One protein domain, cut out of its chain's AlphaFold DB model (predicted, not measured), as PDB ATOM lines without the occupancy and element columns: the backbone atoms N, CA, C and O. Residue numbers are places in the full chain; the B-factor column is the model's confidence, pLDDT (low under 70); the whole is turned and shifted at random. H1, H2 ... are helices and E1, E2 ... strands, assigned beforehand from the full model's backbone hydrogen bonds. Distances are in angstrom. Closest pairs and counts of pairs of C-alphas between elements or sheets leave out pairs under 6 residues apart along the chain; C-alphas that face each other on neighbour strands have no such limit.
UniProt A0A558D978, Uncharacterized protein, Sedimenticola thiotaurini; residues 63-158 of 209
ATOM      1  N   HIS A  63     163.765 142.170 137.056       93.88
ATOM      2  CA  HIS A  63     163.747 140.887 136.363       93.88
ATOM      3  C   HIS A  63     164.009 139.761 137.362       93.88
ATOM      4  O   HIS A  63     165.006 139.790 138.081       93.88
ATOM      5  N   LEU A  64     163.129 138.763 137.389       94.50
ATOM      6  CA  LEU A  64     163.379 137.480 138.034       94.50
ATOM      7  C   LEU A  64     163.746 136.464 136.956       94.50
ATOM      8  O   LEU A  64     162.987 136.292 136.000       94.50
ATOM      9  N   LEU A  65     164.891 135.806 137.122       94.19
ATOM     10  CA  LEU A  65     165.288 134.646 136.334       94.19
ATOM     11  C   LEU A  65     164.924 133.391 137.130       94.19
ATOM     12  O   LEU A  65     165.288 133.272 138.297       94.19
ATOM     13  N   PHE A  66     164.185 132.495 136.495       92.12
ATOM     14  CA  PHE A  66     163.791 131.198 137.020       92.12
ATOM     15  C   PHE A  66     164.457 130.112 136.196       92.12
ATOM     16  O   PHE A  66     164.526 130.220 134.972       92.12
ATOM     17  N   GLU A  67     164.858 129.052 136.872       91.19
ATOM     18  CA  GLU A  67     165.269 127.789 136.281       91.19
ATOM     19  C   GLU A  67     164.204 126.729 136.554       91.19
ATOM     20  O   GLU A  67     163.358 126.890 137.440       91.19
ATOM     21  N   ARG A  68     164.208 125.657 135.765       87.69
ATOM     22  CA  ARG A  68     163.417 124.464 136.051       87.69
ATOM     23  C   ARG A  68     164.244 123.453 136.830       87.69
ATOM     24  O   ARG A  68     165.233 122.966 136.310       87.69
ATOM     25  N   ASP A  69     163.703 122.994 137.958       79.44
ATOM     26  CA  ASP A  69     164.222 121.860 138.746       79.44
ATOM     27  C   ASP A  69     164.387 120.541 137.953       79.44
ATOM     28  O   ASP A  69     164.957 119.574 138.456       79.44
ATOM     29  N   ALA A  70     163.799 120.450 136.756       79.06
ATOM     30  CA  ALA A  70     163.863 119.287 135.885       79.06
ATOM     31  C   ALA A  70     164.206 119.719 134.456       79.06
ATOM     32  O   ALA A  70     163.459 120.506 133.858       79.06
ATOM     33  N   ASP A  71     165.291 119.143 133.932       69.38
ATOM     34  CA  ASP A  71     165.820 119.370 132.584       69.38
ATOM     35  C   ASP A  71     164.710 119.379 131.526       69.38
ATOM     36  O   ASP A  71     163.796 118.540 131.508       69.38
ATOM     37  N   GLY A  72     164.769 120.373 130.646       67.06
ATOM     38  CA  GLY A  72     163.697 120.672 129.721       67.06
ATOM     39  C   GLY A  72     163.762 119.877 128.421       67.06
ATOM     40  O   GLY A  72     164.448 118.874 128.238       67.06
ATOM     41  N   GLN A  73     163.005 120.371 127.449       69.38
ATOM     42  CA  GLN A  73     163.499 120.360 126.078       69.38
ATOM     43  C   GLN A  73     164.241 121.680 125.872       69.38
ATOM     44  O   GLN A  73     163.788 122.696 126.411       69.38
ATOM     45  N   ALA A  74     165.293 121.665 125.051       70.38
ATOM     46  CA  ALA A  74     166.043 122.854 124.652       70.38
ATOM     47  C   ALA A  74     165.123 124.066 124.374       70.38
ATOM     48  O   ALA A  74     164.065 123.939 123.743       70.38
ATOM     49  N   GLY A  75     165.509 125.227 124.894       69.69
ATOM     50  CA  GLY A  75     164.791 126.495 124.869       69.69
ATOM     51  C   GLY A  75     163.724 126.655 125.957       69.69
ATOM     52  O   GLY A  75     162.826 127.479 125.782       69.69
ATOM     53  N   ASN A  76     163.749 125.846 127.030       76.75
ATOM     54  CA  ASN A  76     162.725 125.868 128.092       76.75
ATOM     55  C   ASN A  76     163.259 125.684 129.529       76.75
ATOM     56  O   ASN A  76     162.449 125.449 130.430       76.75
ATOM     57  N   GLU A  77     164.570 125.754 129.766       87.50
ATOM     58  CA  GLU A  77     165.145 125.634 131.118       87.50
ATOM     59  C   GLU A  77     165.068 126.951 131.891       87.50
ATOM     60  O   GLU A  77     164.530 126.974 132.998       87.50
ATOM     61  N   LEU A  78     165.495 128.063 131.281       92.31
ATOM     62  CA  LEU A  78     165.412 129.385 131.900       92.31
ATOM     63  C   LEU A  78     164.194 130.193 131.436       92.31
ATOM     64  O   LEU A  78     163.956 130.358 130.235       92.31
ATOM     65  N   ALA A  79     163.475 130.789 132.387       93.25
ATOM     66  CA  ALA A  79     162.385 131.733 132.155       93.25
ATOM     67  C   ALA A  79     162.630 133.067 132.864       93.25
ATOM     68  O   ALA A  79     163.099 133.101 133.997       93.25
ATOM     69  N   VAL A  80     162.256 134.177 132.229       95.12
ATOM     70  CA  VAL A  80     162.298 135.509 132.842       95.12
ATOM     71  C   VAL A  80     160.889 136.036 133.061       95.12
ATOM     72  O   VAL A  80     160.065 136.024 132.142       95.12
ATOM     73  N   VAL A  81     160.641 136.579 134.252       96.25
ATOM     74  CA  VAL A  81     159.465 137.405 134.558       96.25
ATOM     75  C   VAL A  81     159.937 138.814 134.894       96.25
ATOM     76  O   VAL A  81     160.850 138.993 135.695       96.25
ATOM     77  N   SER A  82     159.328 139.823 134.275       95.94
ATOM     78  CA  SER A  82     159.660 141.231 134.514       95.94
ATOM     79  C   SER A  82     158.501 141.969 135.169       95.94
ATOM     80  O   SER A  82     157.341 141.786 134.795       95.94
ATOM     81  N   TYR A  83     158.835 142.840 136.114       96.38
ATOM     82  CA  TYR A  83     157.917 143.714 136.833       96.38
ATOM     83  C   TYR A  83     158.365 145.166 136.634       96.38
ATOM     84  O   TYR A  83     159.567 145.430 136.654       96.38
ATOM     85  N   PRO A  84     157.448 146.127 136.427       94.56
ATOM     86  CA  PRO A  84     157.828 147.523 136.204       94.56
ATOM     87  C   PRO A  84     158.411 148.187 137.462       94.56
ATOM     88  O   PRO A  84     159.216 149.106 137.345       94.56
ATOM     89  N   ASP A  85     158.016 147.725 138.652       93.75
ATOM     90  CA  ASP A  85     158.462 148.239 139.945       93.75
ATOM     91  C   ASP A  85     158.289 147.198 141.074       93.75
ATOM     92  O   ASP A  85     157.721 146.117 140.885       93.75
ATOM     93  N   LEU A  86     158.801 147.524 142.267       94.38
ATOM     94  CA  LEU A  86     158.721 146.667 143.456       94.38
ATOM     95  C   LEU A  86     157.278 146.431 143.956       94.38
ATOM     96  O   LEU A  86     156.973 145.285 144.284       94.38
ATOM     97  N   PRO A  87     156.368 147.429 144.006       95.31
ATOM     98  CA  PRO A  87     154.955 147.178 144.290       95.31
ATOM     99  C   PRO A  87     154.336 146.124 143.368       95.31
ATOM    100  O   PRO A  87     153.654 145.228 143.859       95.31
ATOM    101  N   SER A  88     154.632 146.182 142.068       96.06
ATOM    102  CA  SER A  88     154.139 145.227 141.073       96.06
ATOM    103  C   SER A  88     154.729 143.829 141.257       96.06
ATOM    104  O   SER A  88     154.018 142.849 141.057       96.06
ATOM    105  N   LEU A  89     155.991 143.710 141.686       96.31
ATOM    106  CA  LEU A  89     156.566 142.428 142.111       96.31
ATOM    107  C   LEU A  89     155.824 141.865 143.335       96.31
ATOM    108  O   LEU A  89     155.399 140.714 143.319       96.31
ATOM    109  N   ILE A  90     155.608 142.684 144.370       97.00
ATOM    110  CA  ILE A  90     154.912 142.278 145.603       97.00
ATOM    111  C   ILE A  90     153.454 141.871 145.320       97.00
ATOM    112  O   ILE A  90     152.950 140.932 145.935       97.00
ATOM    113  N   SER A  91     152.773 142.539 144.383       97.00
ATOM    114  CA  SER A  91     151.414 142.192 143.943       97.00
ATOM    115  C   SER A  91     151.366 141.165 142.802       97.00
ATOM    116  O   SER A  91     150.301 140.972 142.209       97.00
ATOM    117  N   SER A  92     152.491 140.530 142.452       95.75
ATOM    118  CA  SER A  92     152.619 139.552 141.358       95.75
ATOM    119  C   SER A  92     152.047 140.022 140.008       95.75
ATOM    120  O   SER A  92     151.543 139.232 139.211       95.75
ATOM    121  N   THR A  93     152.123 141.322 139.732       96.62
ATOM    122  CA  THR A  93     151.607 141.981 138.526       96.62
ATOM    123  C   THR A  93     152.732 142.157 137.501       96.62
ATOM    124  O   THR A  93     153.352 143.214 137.400       96.62
ATOM    125  N   SER A  94     153.044 141.093 136.757       96.25
ATOM    126  CA  SER A  94     154.114 141.095 135.748       96.25
ATOM    127  C   SER A  94     153.765 141.931 134.510       96.25
ATOM    128  O   SER A  94     152.622 141.923 134.052       96.25
ATOM    129  N   SER A  95     154.770 142.570 133.909       95.00
ATOM    130  CA  SER A  95     154.681 143.223 132.594       95.00
ATOM    131  C   SER A  95     155.116 142.317 131.434       95.00
ATOM    132  O   SER A  95     154.733 142.563 130.293       95.00
ATOM    133  N   PHE A  96     155.908 141.279 131.714       94.44
ATOM    134  CA  PHE A  96     156.461 140.349 130.726       94.44
ATOM    135  C   PHE A  96     156.786 139.001 131.382       94.44
ATOM    136  O   PHE A  96     157.295 138.984 132.501       94.44
ATOM    137  N   THR A  97     156.554 137.902 130.663       95.25
ATOM    138  CA  THR A  97     156.936 136.535 131.053       95.25
ATOM    139  C   THR A  97     157.312 135.751 129.801       95.25
ATOM    140  O   THR A  97     156.499 135.678 128.877       95.25
ATOM    141  N   GLN A  98     158.500 135.145 129.758       93.69
ATOM    142  CA  GLN A  98     158.920 134.316 128.622       93.69
ATOM    143  C   GLN A  98     160.007 133.303 129.007       93.69
ATOM    144  O   GLN A  98     160.868 133.608 129.828       93.69
ATOM    145  N   PHE A  99     160.021 132.136 128.356       93.12
ATOM    146  CA  PHE A  99     161.222 131.299 128.292       93.12
ATOM    147  C   PHE A  99     162.293 131.964 127.419       93.12
ATOM    148  O   PHE A  99     161.989 132.589 126.394       93.12
ATOM    149  N   THR A 100     163.547 131.831 127.840       92.81
ATOM    150  CA  THR A 100     164.723 132.189 127.044       92.81
ATOM    151  C   THR A 100     165.101 131.025 126.124       92.81
ATOM    152  O   THR A 100     164.636 129.904 126.309       92.81
ATOM    153  N   GLN A 101     165.953 131.263 125.132       92.62
ATOM    154  CA  GLN A 101     166.583 130.199 124.338       92.62
ATOM    155  C   GLN A 101     167.904 129.701 124.957       92.62
ATOM    156  O   GLN A 101     168.725 129.104 124.265       92.62
ATOM    157  N   VAL A 102     168.164 130.029 126.228       90.00
ATOM    158  CA  VAL A 102     169.359 129.586 126.950       90.00
ATOM    159  C   VAL A 102     169.110 128.182 127.479       90.00
ATOM    160  O   VAL A 102     168.210 127.981 128.297       90.00
ATOM    161  N   ASP A 103     169.931 127.250 127.003       88.75
ATOM    162  CA  ASP A 103     169.972 125.873 127.481       88.75
ATOM    163  C   ASP A 103     170.982 125.763 128.623       88.75
ATOM    164  O   ASP A 103     172.131 126.207 128.498       88.75
ATOM    165  N   VAL A 104     170.553 125.149 129.720       87.75
ATOM    166  CA  VAL A 104     171.386 124.833 130.878       87.75
ATOM    167  C   VAL A 104     171.554 123.324 130.902       87.75
ATOM    168  O   VAL A 104     170.599 122.571 131.054       87.75
ATOM    169  N   SER A 105     172.781 122.851 130.700       86.00
ATOM    170  CA  SER A 105     173.055 121.418 130.812       86.00
ATOM    171  C   SER A 105     172.839 120.944 132.249       86.00
ATOM    172  O   SER A 105     173.282 121.647 133.151       86.00
ATOM    173  N   SER A 106     172.350 119.710 132.420       85.50
ATOM    174  CA  SER A 106     172.079 118.970 133.676       85.50
ATOM    175  C   SER A 106     173.276 118.726 134.631       85.50
ATOM    176  O   SER A 106     173.368 117.689 135.294       85.50
ATOM    177  N   ALA A 107     174.288 119.581 134.572       87.94
ATOM    178  CA  ALA A 107     175.455 119.626 135.441       87.94
ATOM    179  C   ALA A 107     175.703 121.054 135.961       87.94
ATOM    180  O   ALA A 107     176.755 121.309 136.551       87.94
ATOM    181  N   PHE A 108     174.789 121.985 135.673       89.75
ATOM    182  CA  PHE A 108     174.813 123.372 136.096       89.75
ATOM    183  C   PHE A 108     173.406 123.831 136.485       89.75
ATOM    184  O   PHE A 108     172.437 123.483 135.817       89.75
ATOM    185  N   SER A 109     173.358 124.707 137.481       91.00
ATOM    186  CA  SER A 109     172.206 125.501 137.898       91.00
ATOM    187  C   SER A 109     172.504 126.995 137.699       91.00
ATOM    188  O   SER A 109     173.660 127.409 137.528       91.00
ATOM    189  N   VAL A 110     171.487 127.852 137.749       93.25
ATOM    190  CA  VAL A 110     171.632 129.306 137.608       93.25
ATOM    191  C   VAL A 110     171.785 130.001 138.968       93.25
ATOM    192  O   VAL A 110     170.862 130.090 139.772       93.25
ATOM    193  N   GLY A 111     172.965 130.576 139.215       91.81
ATOM    194  CA  GLY A 111     173.267 131.346 140.431       91.81
ATOM    195  C   GLY A 111     172.714 132.778 140.421       91.81
ATOM    196  O   GLY A 111     172.756 133.479 141.433       91.81
ATOM    197  N   GLY A 112     172.203 133.253 139.278       93.56
ATOM    198  CA  GLY A 112     171.442 134.502 139.176       93.56
ATOM    199  C   GLY A 112     171.759 135.357 137.950       93.56
ATOM    200  O   GLY A 112     172.524 134.976 137.064       93.56
ATOM    201  N   ILE A 113     171.161 136.550 137.911       94.44
ATOM    202  CA  ILE A 113     171.297 137.520 136.821       94.44
ATOM    203  C   ILE A 113     171.550 138.931 137.351       94.44
ATOM    204  O   ILE A 113     170.942 139.352 138.333       94.44
ATOM    205  N   THR A 114     172.391 139.695 136.657       94.38
ATOM    206  CA  THR A 114     172.553 141.130 136.909       94.38
ATOM    207  C   THR A 114     172.782 141.931 135.622       94.38
ATOM    208  O   THR A 114     172.950 141.365 134.539       94.38
ATOM    209  N   PHE A 115     172.764 143.259 135.735       92.56
ATOM    210  CA  PHE A 115     173.060 144.199 134.655       92.56
ATOM    211  C   PHE A 115     174.105 145.204 135.148       92.56
ATOM    212  O   PHE A 115     173.825 146.011 136.032       92.56
ATOM    213  N   ASP A 116     175.297 145.178 134.553       90.44
ATOM    214  CA  ASP A 116     176.467 145.941 135.021       90.44
ATOM    215  C   ASP A 116     176.534 147.386 134.493       90.44
ATOM    216  O   ASP A 116     177.586 148.024 134.481       90.44
ATOM    217  N   GLY A 117     175.406 147.907 134.006       89.00
ATOM    218  CA  GLY A 117     175.331 149.188 133.305       89.00
ATOM    219  C   GLY A 117     175.712 149.111 131.822       89.00
ATOM    220  O   GLY A 117     175.361 150.025 131.075       89.00
ATOM    221  N   SER A 118     176.379 148.039 131.376       92.00
ATOM    222  CA  SER A 118     176.761 147.834 129.971       92.00
ATOM    223  C   SER A 118     175.969 146.720 129.291       92.00
ATOM    224  O   SER A 118     175.553 146.885 128.146       92.00
ATOM    225  N   ALA A 119     175.767 145.595 129.979       95.44
ATOM    226  CA  ALA A 119     175.161 144.394 129.420       95.44
ATOM    227  C   ALA A 119     174.695 143.440 130.535       95.44
ATOM    228  O   ALA A 119     175.060 143.578 131.706       95.44
ATOM    229  N   TYR A 120     173.856 142.471 130.175       95.94
ATOM    230  CA  TYR A 120     173.348 141.470 131.109       95.94
ATOM    231  C   TYR A 120     174.406 140.394 131.368       95.94
ATOM    232  O   TYR A 120     175.211 140.042 130.494       95.94
ATOM    233  N   ARG A 121     174.421 139.883 132.596       96.75
ATOM    234  CA  ARG A 121     175.342 138.853 133.076       96.75
ATOM    235  C   ARG A 121     174.524 137.770 133.761       96.75
ATOM    236  O   ARG A 121     173.828 138.075 134.726       96.75
ATOM    237  N   THR A 122     174.643 136.534 133.301       95.88
ATOM    238  CA  THR A 122     174.080 135.366 133.987       95.88
ATOM    239  C   THR A 122     175.220 134.589 134.623       95.88
ATOM    240  O   THR A 122     176.241 134.356 133.971       95.88
ATOM    241  N   LEU A 123     175.060 134.223 135.891       96.06
ATOM    242  CA  LEU A 123     175.975 133.353 136.614       96.06
ATOM    243  C   LEU A 123     175.399 131.938 136.627       96.06
ATOM    244  O   LEU A 123     174.241 131.748 136.990       96.06
ATOM    245  N   PHE A 124     176.226 130.969 136.267       94.12
ATOM    246  CA  PHE A 124     175.948 129.545 136.377       94.12
ATOM    247  C   PHE A 124     176.893 128.928 137.399       94.12
ATOM    248  O   PHE A 124     178.073 129.284 137.447       94.12
ATOM    249  N   GLU A 125     176.372 128.007 138.189       93.12
ATOM    250  CA  GLU A 125     177.093 127.211 139.175       93.12
ATOM    251  C   GLU A 125     177.017 125.745 138.763       93.12
ATOM    252  O   GLU A 125     175.987 125.298 138.275       93.12
ATOM    253  N   ARG A 126     178.109 124.998 138.899       90.69
ATOM    254  CA  ARG A 126     178.138 123.564 138.613       90.69
ATOM    255  C   ARG A 126     177.526 122.784 139.781       90.69
ATOM    256  O   ARG A 126     177.972 122.948 140.909       90.69
ATOM    257  N   ASP A 127     176.606 121.862 139.501       87.06
ATOM    258  CA  ASP A 127     175.868 121.109 140.539       87.06
ATOM    259  C   ASP A 127     176.741 120.123 141.335       87.06
ATOM    260  O   ASP A 127     176.377 119.673 142.421       87.06
ATOM    261  N   ALA A 128     177.876 119.730 140.758       84.88
ATOM    262  CA  ALA A 128     178.841 118.813 141.349       84.88
ATOM    263  C   ALA A 128     180.217 119.476 141.420       84.88
ATOM    264  O   ALA A 128     180.706 119.969 140.399       84.88
ATOM    265  N   ASP A 129     180.850 119.418 142.596       74.38
ATOM    266  CA  ASP A 129     182.159 120.026 142.870       74.38
ATOM    267  C   ASP A 129     183.188 119.728 141.767       74.38
ATOM    268  O   ASP A 129     183.300 118.609 141.241       74.38
ATOM    269  N   GLY A 130     183.938 120.757 141.387       67.19
ATOM    270  CA  GLY A 130     184.793 120.736 140.213       67.19
ATOM    271  C   GLY A 130     186.230 120.293 140.487       67.19
ATOM    272  O   GLY A 130     186.627 119.836 141.556       67.19
ATOM    273  N   GLN A 131     187.065 120.479 139.466       68.12
ATOM    274  CA  GLN A 131     188.445 120.881 139.722       68.12
ATOM    275  C   GLN A 131     188.447 122.405 139.868       68.12
ATOM    276  O   GLN A 131     187.780 123.074 139.069       68.12
ATOM    277  N   ALA A 132     189.227 122.922 140.819       71.94
ATOM    278  CA  ALA A 132     189.390 124.352 141.083       71.94
ATOM    279  C   ALA A 132     189.468 125.200 139.793       71.94
ATOM    280  O   ALA A 132     190.164 124.843 138.834       71.94
ATOM    281  N   GLY A 133     188.731 126.307 139.767       72.69
ATOM    282  CA  GLY A 133     188.583 127.239 138.652       72.69
ATOM    283  C   GLY A 133     187.522 126.862 137.613       72.69
ATOM    284  O   GLY A 133     187.579 127.393 136.506       72.69
ATOM    285  N   ASN A 134     186.599 125.931 137.907       81.69
ATOM    286  CA  ASN A 134     185.564 125.465 136.957       81.69
ATOM    287  C   ASN A 134     184.151 125.307 137.564       81.69
ATOM    288  O   ASN A 134     183.305 124.624 136.979       81.69
ATOM    289  N   GLU A 135     183.906 125.900 138.733       89.12
ATOM    290  CA  GLU A 135     182.640 125.757 139.471       89.12
ATOM    291  C   GLU A 135     181.636 126.845 139.088       89.12
ATOM    292  O   GLU A 135     180.485 126.531 138.804       89.12
ATOM    293  N   LEU A 136     182.080 128.099 138.954       93.25
ATOM    294  CA  LEU A 136     181.233 129.206 138.502       93.25
ATOM    295  C   LEU A 136     181.591 129.669 137.086       93.25
ATOM    296  O   LEU A 136     182.762 129.926 136.791       93.25
ATOM    297  N   ALA A 137     180.585 129.864 136.232       94.06
ATOM    298  CA  ALA A 137     180.716 130.421 134.887       94.06
ATOM    299  C   ALA A 137     179.841 131.668 134.700       94.06
ATOM    300  O   ALA A 137     178.673 131.684 135.075       94.06
ATOM    301  N   VAL A 138     180.388 132.711 134.073       95.94
ATOM    302  CA  VAL A 138     179.643 133.920 133.693       95.94
ATOM    303  C   VAL A 138     179.392 133.914 132.190       95.94
ATOM    304  O   VAL A 138     180.324 133.745 131.398       95.94
ATOM    305  N   VAL A 139     178.141 134.157 131.800       96.50
ATOM    306  CA  VAL A 139     177.723 134.381 130.409       96.50
ATOM    307  C   VAL A 139     177.267 135.829 130.241       96.50
ATOM    308  O   VAL A 139     176.544 136.370 131.078       96.50
ATOM    309  N   SER A 140     177.709 136.472 129.161       97.75
ATOM    310  CA  SER A 140     177.478 137.895 128.890       97.75
ATOM    311  C   SER A 140     176.568 138.103 127.684       97.75
ATOM    312  O   SER A 140     176.926 137.719 126.570       97.75
ATOM    313  N   TYR A 141     175.450 138.802 127.871       97.75
ATOM    314  CA  TYR A 141     174.474 139.121 126.825       97.75
ATOM    315  C   TYR A 141     174.395 140.642 126.623       97.75
ATOM    316  O   TYR A 141     174.060 141.342 127.580       97.75
ATOM    317  N   PRO A 142     174.697 141.188 125.424       97.88
ATOM    318  CA  PRO A 142     174.760 142.638 125.206       97.88
ATOM    319  C   PRO A 142     173.480 143.395 125.587       97.88
ATOM    320  O   PRO A 142     173.549 144.516 126.085       97.88
ATOM    321  N   SER A 143     172.312 142.778 125.405       96.06
ATOM    322  CA  SER A 143     171.015 143.330 125.791       96.06
ATOM    323  C   SER A 143     170.096 142.277 126.415       96.06
ATOM    324  O   SER A 143     170.362 141.077 126.380       96.06
ATOM    325  N   PHE A 144     168.957 142.729 126.950       94.38
ATOM    326  CA  PHE A 144     167.907 141.833 127.435       94.38
ATOM    327  C   PHE A 144     167.348 140.946 126.312       94.38
ATOM    328  O   PHE A 144     167.067 139.773 126.530       94.38
ATOM    329  N   ALA A 145     167.229 141.477 125.090       95.62
ATOM    330  CA  ALA A 145     166.780 140.697 123.941       95.62
ATOM    331  C   ALA A 145     167.785 139.589 123.578       95.62
ATOM    332  O   ALA A 145     167.371 138.488 123.226       95.62
ATOM    333  N   ASP A 146     169.086 139.854 123.728       97.00
ATOM    334  CA  ASP A 146     170.140 138.862 123.497       97.00
ATOM    335  C   ASP A 146     170.127 137.747 124.550       97.00
ATOM    336  O   ASP A 146     170.334 136.592 124.195       97.00
ATOM    337  N   LEU A 147     169.822 138.059 125.815       95.31
ATOM    338  CA  LEU A 147     169.576 137.053 126.858       95.31
ATOM    339  C   LEU A 147     168.389 136.160 126.480       95.31
ATOM    340  O   LEU A 147     168.515 134.939 126.454       95.31
ATOM    341  N   ILE A 148     167.240 136.765 126.161       95.00
ATOM    342  CA  ILE A 148     166.038 136.019 125.769       95.00
ATOM    343  C   ILE A 148     166.307 135.152 124.524       95.00
ATOM    344  O   ILE A 148     165.818 134.026 124.448       95.00
ATOM    345  N   GLY A 149     167.099 135.650 123.570       94.81
ATOM    346  CA  GLY A 149     167.469 134.962 122.331       94.81
ATOM    347  C   GLY A 149     168.699 134.048 122.403       94.81
ATOM    348  O   GLY A 149     169.028 133.443 121.388       94.81
ATOM    349  N   SER A 150     169.368 133.926 123.557       93.75
ATOM    350  CA  SER A 150     170.616 133.155 123.729       93.75
ATOM    351  C   SER A 150     171.791 133.596 122.834       93.75
ATOM    352  O   SER A 150     172.643 132.803 122.439       93.75
ATOM    353  N   THR A 151     171.877 134.892 122.532       96.12
ATOM    354  CA  THR A 151     172.956 135.481 121.722       96.12
ATOM    355  C   THR A 151     174.044 136.042 122.639       96.12
ATOM    356  O   THR A 151     174.112 137.244 122.903       96.12
ATOM    357  N   ASN A 152     174.893 135.176 123.194       96.19
ATOM    358  CA  ASN A 152     175.962 135.622 124.086       96.19
ATOM    359  C   ASN A 152     177.138 136.272 123.326       96.19
ATOM    360  O   ASN A 152     177.419 135.997 122.162       96.19
ATOM    361  N   SER A 153     177.854 137.143 124.031       95.81
ATOM    362  CA  SER A 153     179.091 137.801 123.581       95.81
ATOM    363  C   SER A 153     180.350 137.107 124.108       95.81
ATOM    364  O   SER A 153     181.378 137.115 123.435       95.81
ATOM    365  N   PHE A 154     180.267 136.488 125.290       96.81
ATOM    366  CA  PHE A 154     181.262 135.552 125.810       96.81
ATOM    367  C   PHE A 154     180.645 134.618 126.861       96.81
ATOM    368  O   PHE A 154     179.579 134.903 127.414       96.81
ATOM    369  N   THR A 155     181.369 133.537 127.154       95.81
ATOM    370  CA  THR A 155     181.179 132.645 128.306       95.81
ATOM    371  C   THR A 155     182.552 132.368 128.909       95.81
ATOM    372  O   THR A 155     183.487 132.078 128.160       95.81
ATOM    373  N   GLN A 156     182.700 132.463 130.230       95.12
ATOM    374  CA  GLN A 156     183.985 132.251 130.899       95.12
ATOM    375  C   GLN A 156     183.810 131.680 132.314       95.12
ATOM    376  O   GLN A 156     183.020 132.200 133.097       95.12
ATOM    377  N   PHE A 157     184.596 130.653 132.657       93.56
ATOM    378  CA  PHE A 157     184.742 130.196 134.042       93.56
ATOM    379  C   PHE A 157     185.514 131.219 134.880       93.56
ATOM    380  O   PHE A 157     186.531 131.768 134.445       93.56
ATOM    381  N   THR A 158     185.029 131.470 136.090       92.00
ATOM    382  CA  THR A 158     185.719 132.314 137.067       92.00
ATOM    383  C   THR A 158     186.846 131.532 137.754       92.00
ATOM    384  O   THR A 158     186.967 130.321 137.607       92.00
TER     385      THR A 158
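Overview. This is residues 63 to 158 of the 209 residues of an uncharacterized protein of Sedimenticola thiotaurini (UniProt A0A558D978). Two antiparallel sheets, one of three strands and one of four, form a loose V: their edge strands E1 and E4 come near each other along its ridge, and the short helix H2 sits in the opening between the sheets. The other short helix, H1, lies at the far end of the smaller sheet. The 96 printed residues hold seven named strands and two named helices, in the order E1 E2 H1 E3 E4 E5 E6 H2 E7; the sheets run E1 E2 E3 and E4 E5 E6 E7. The class is mostly strand, and the whole is compact, with a radius of gyration of the C-alphas of 13.8 A and spans of 43 by 31 by 22 A.

Arrangement. Start at E1, residues 63 to 67, which forms a hairpin with E2, residues 78 to 83; look for N 64 and O 81, 2.8 A apart. H1, residues 86 to 90, only grazes this sheet, with its residues 88 to 90. E3, residues 96 to 99, is the antiparallel neighbour of E2, with N 80 and O 98 at 2.8 A. Next comes E4, residues 108 to 115; its closest C-alphas to E1 are those of Glu 67 and Val 110, 6.7 A apart. E4, E5, residues 120 to 126, and E6, residues 136 to 141, form a meander, each strand the antiparallel neighbour of the one before; compare N 109 and O 125, 2.8 A, with N 122 and O 139, 2.9 A. H2, residues 144 to 148, is on this sheet at a height of 7.5 A, only just over E6, on which 3 of its 5 C-alphas fall. H2 also grazes the smaller sheet, where the C-alphas of Phe 99 and Ile 148 are the closest of E3 and H2, 7.2 A apart. E7, residues 154 to 157, is the antiparallel neighbour of E6, with N 138 and O 156 at 2.9 A. In H1 and H2 every O i to N i+4 pair is within hydrogen-bond range.

Along the chain. Find C-alpha 63 at (163.747, 140.887, 136.363), where E1 begins. E2 spans 16.9 A, and the short H1 and E3 come after it. C-alpha 108 at (174.813, 123.372, 136.096) opens E4, which runs 21.0 A; E5 follows with 20.0 A and E6 with 16.7 A. Beyond H2, E7 ends at C-alpha 157, (184.742, 130.196, 134.042).

Size, cuts and confidence. The C-alphas of Ser 91 and Gln 131 are the two farthest apart, at 42.9 A. The printed part has no cut and no long link. The mean pLDDT of the printed part is 90.5; look for values under 70 at residues 71 to 73, 75 and 130 to 131.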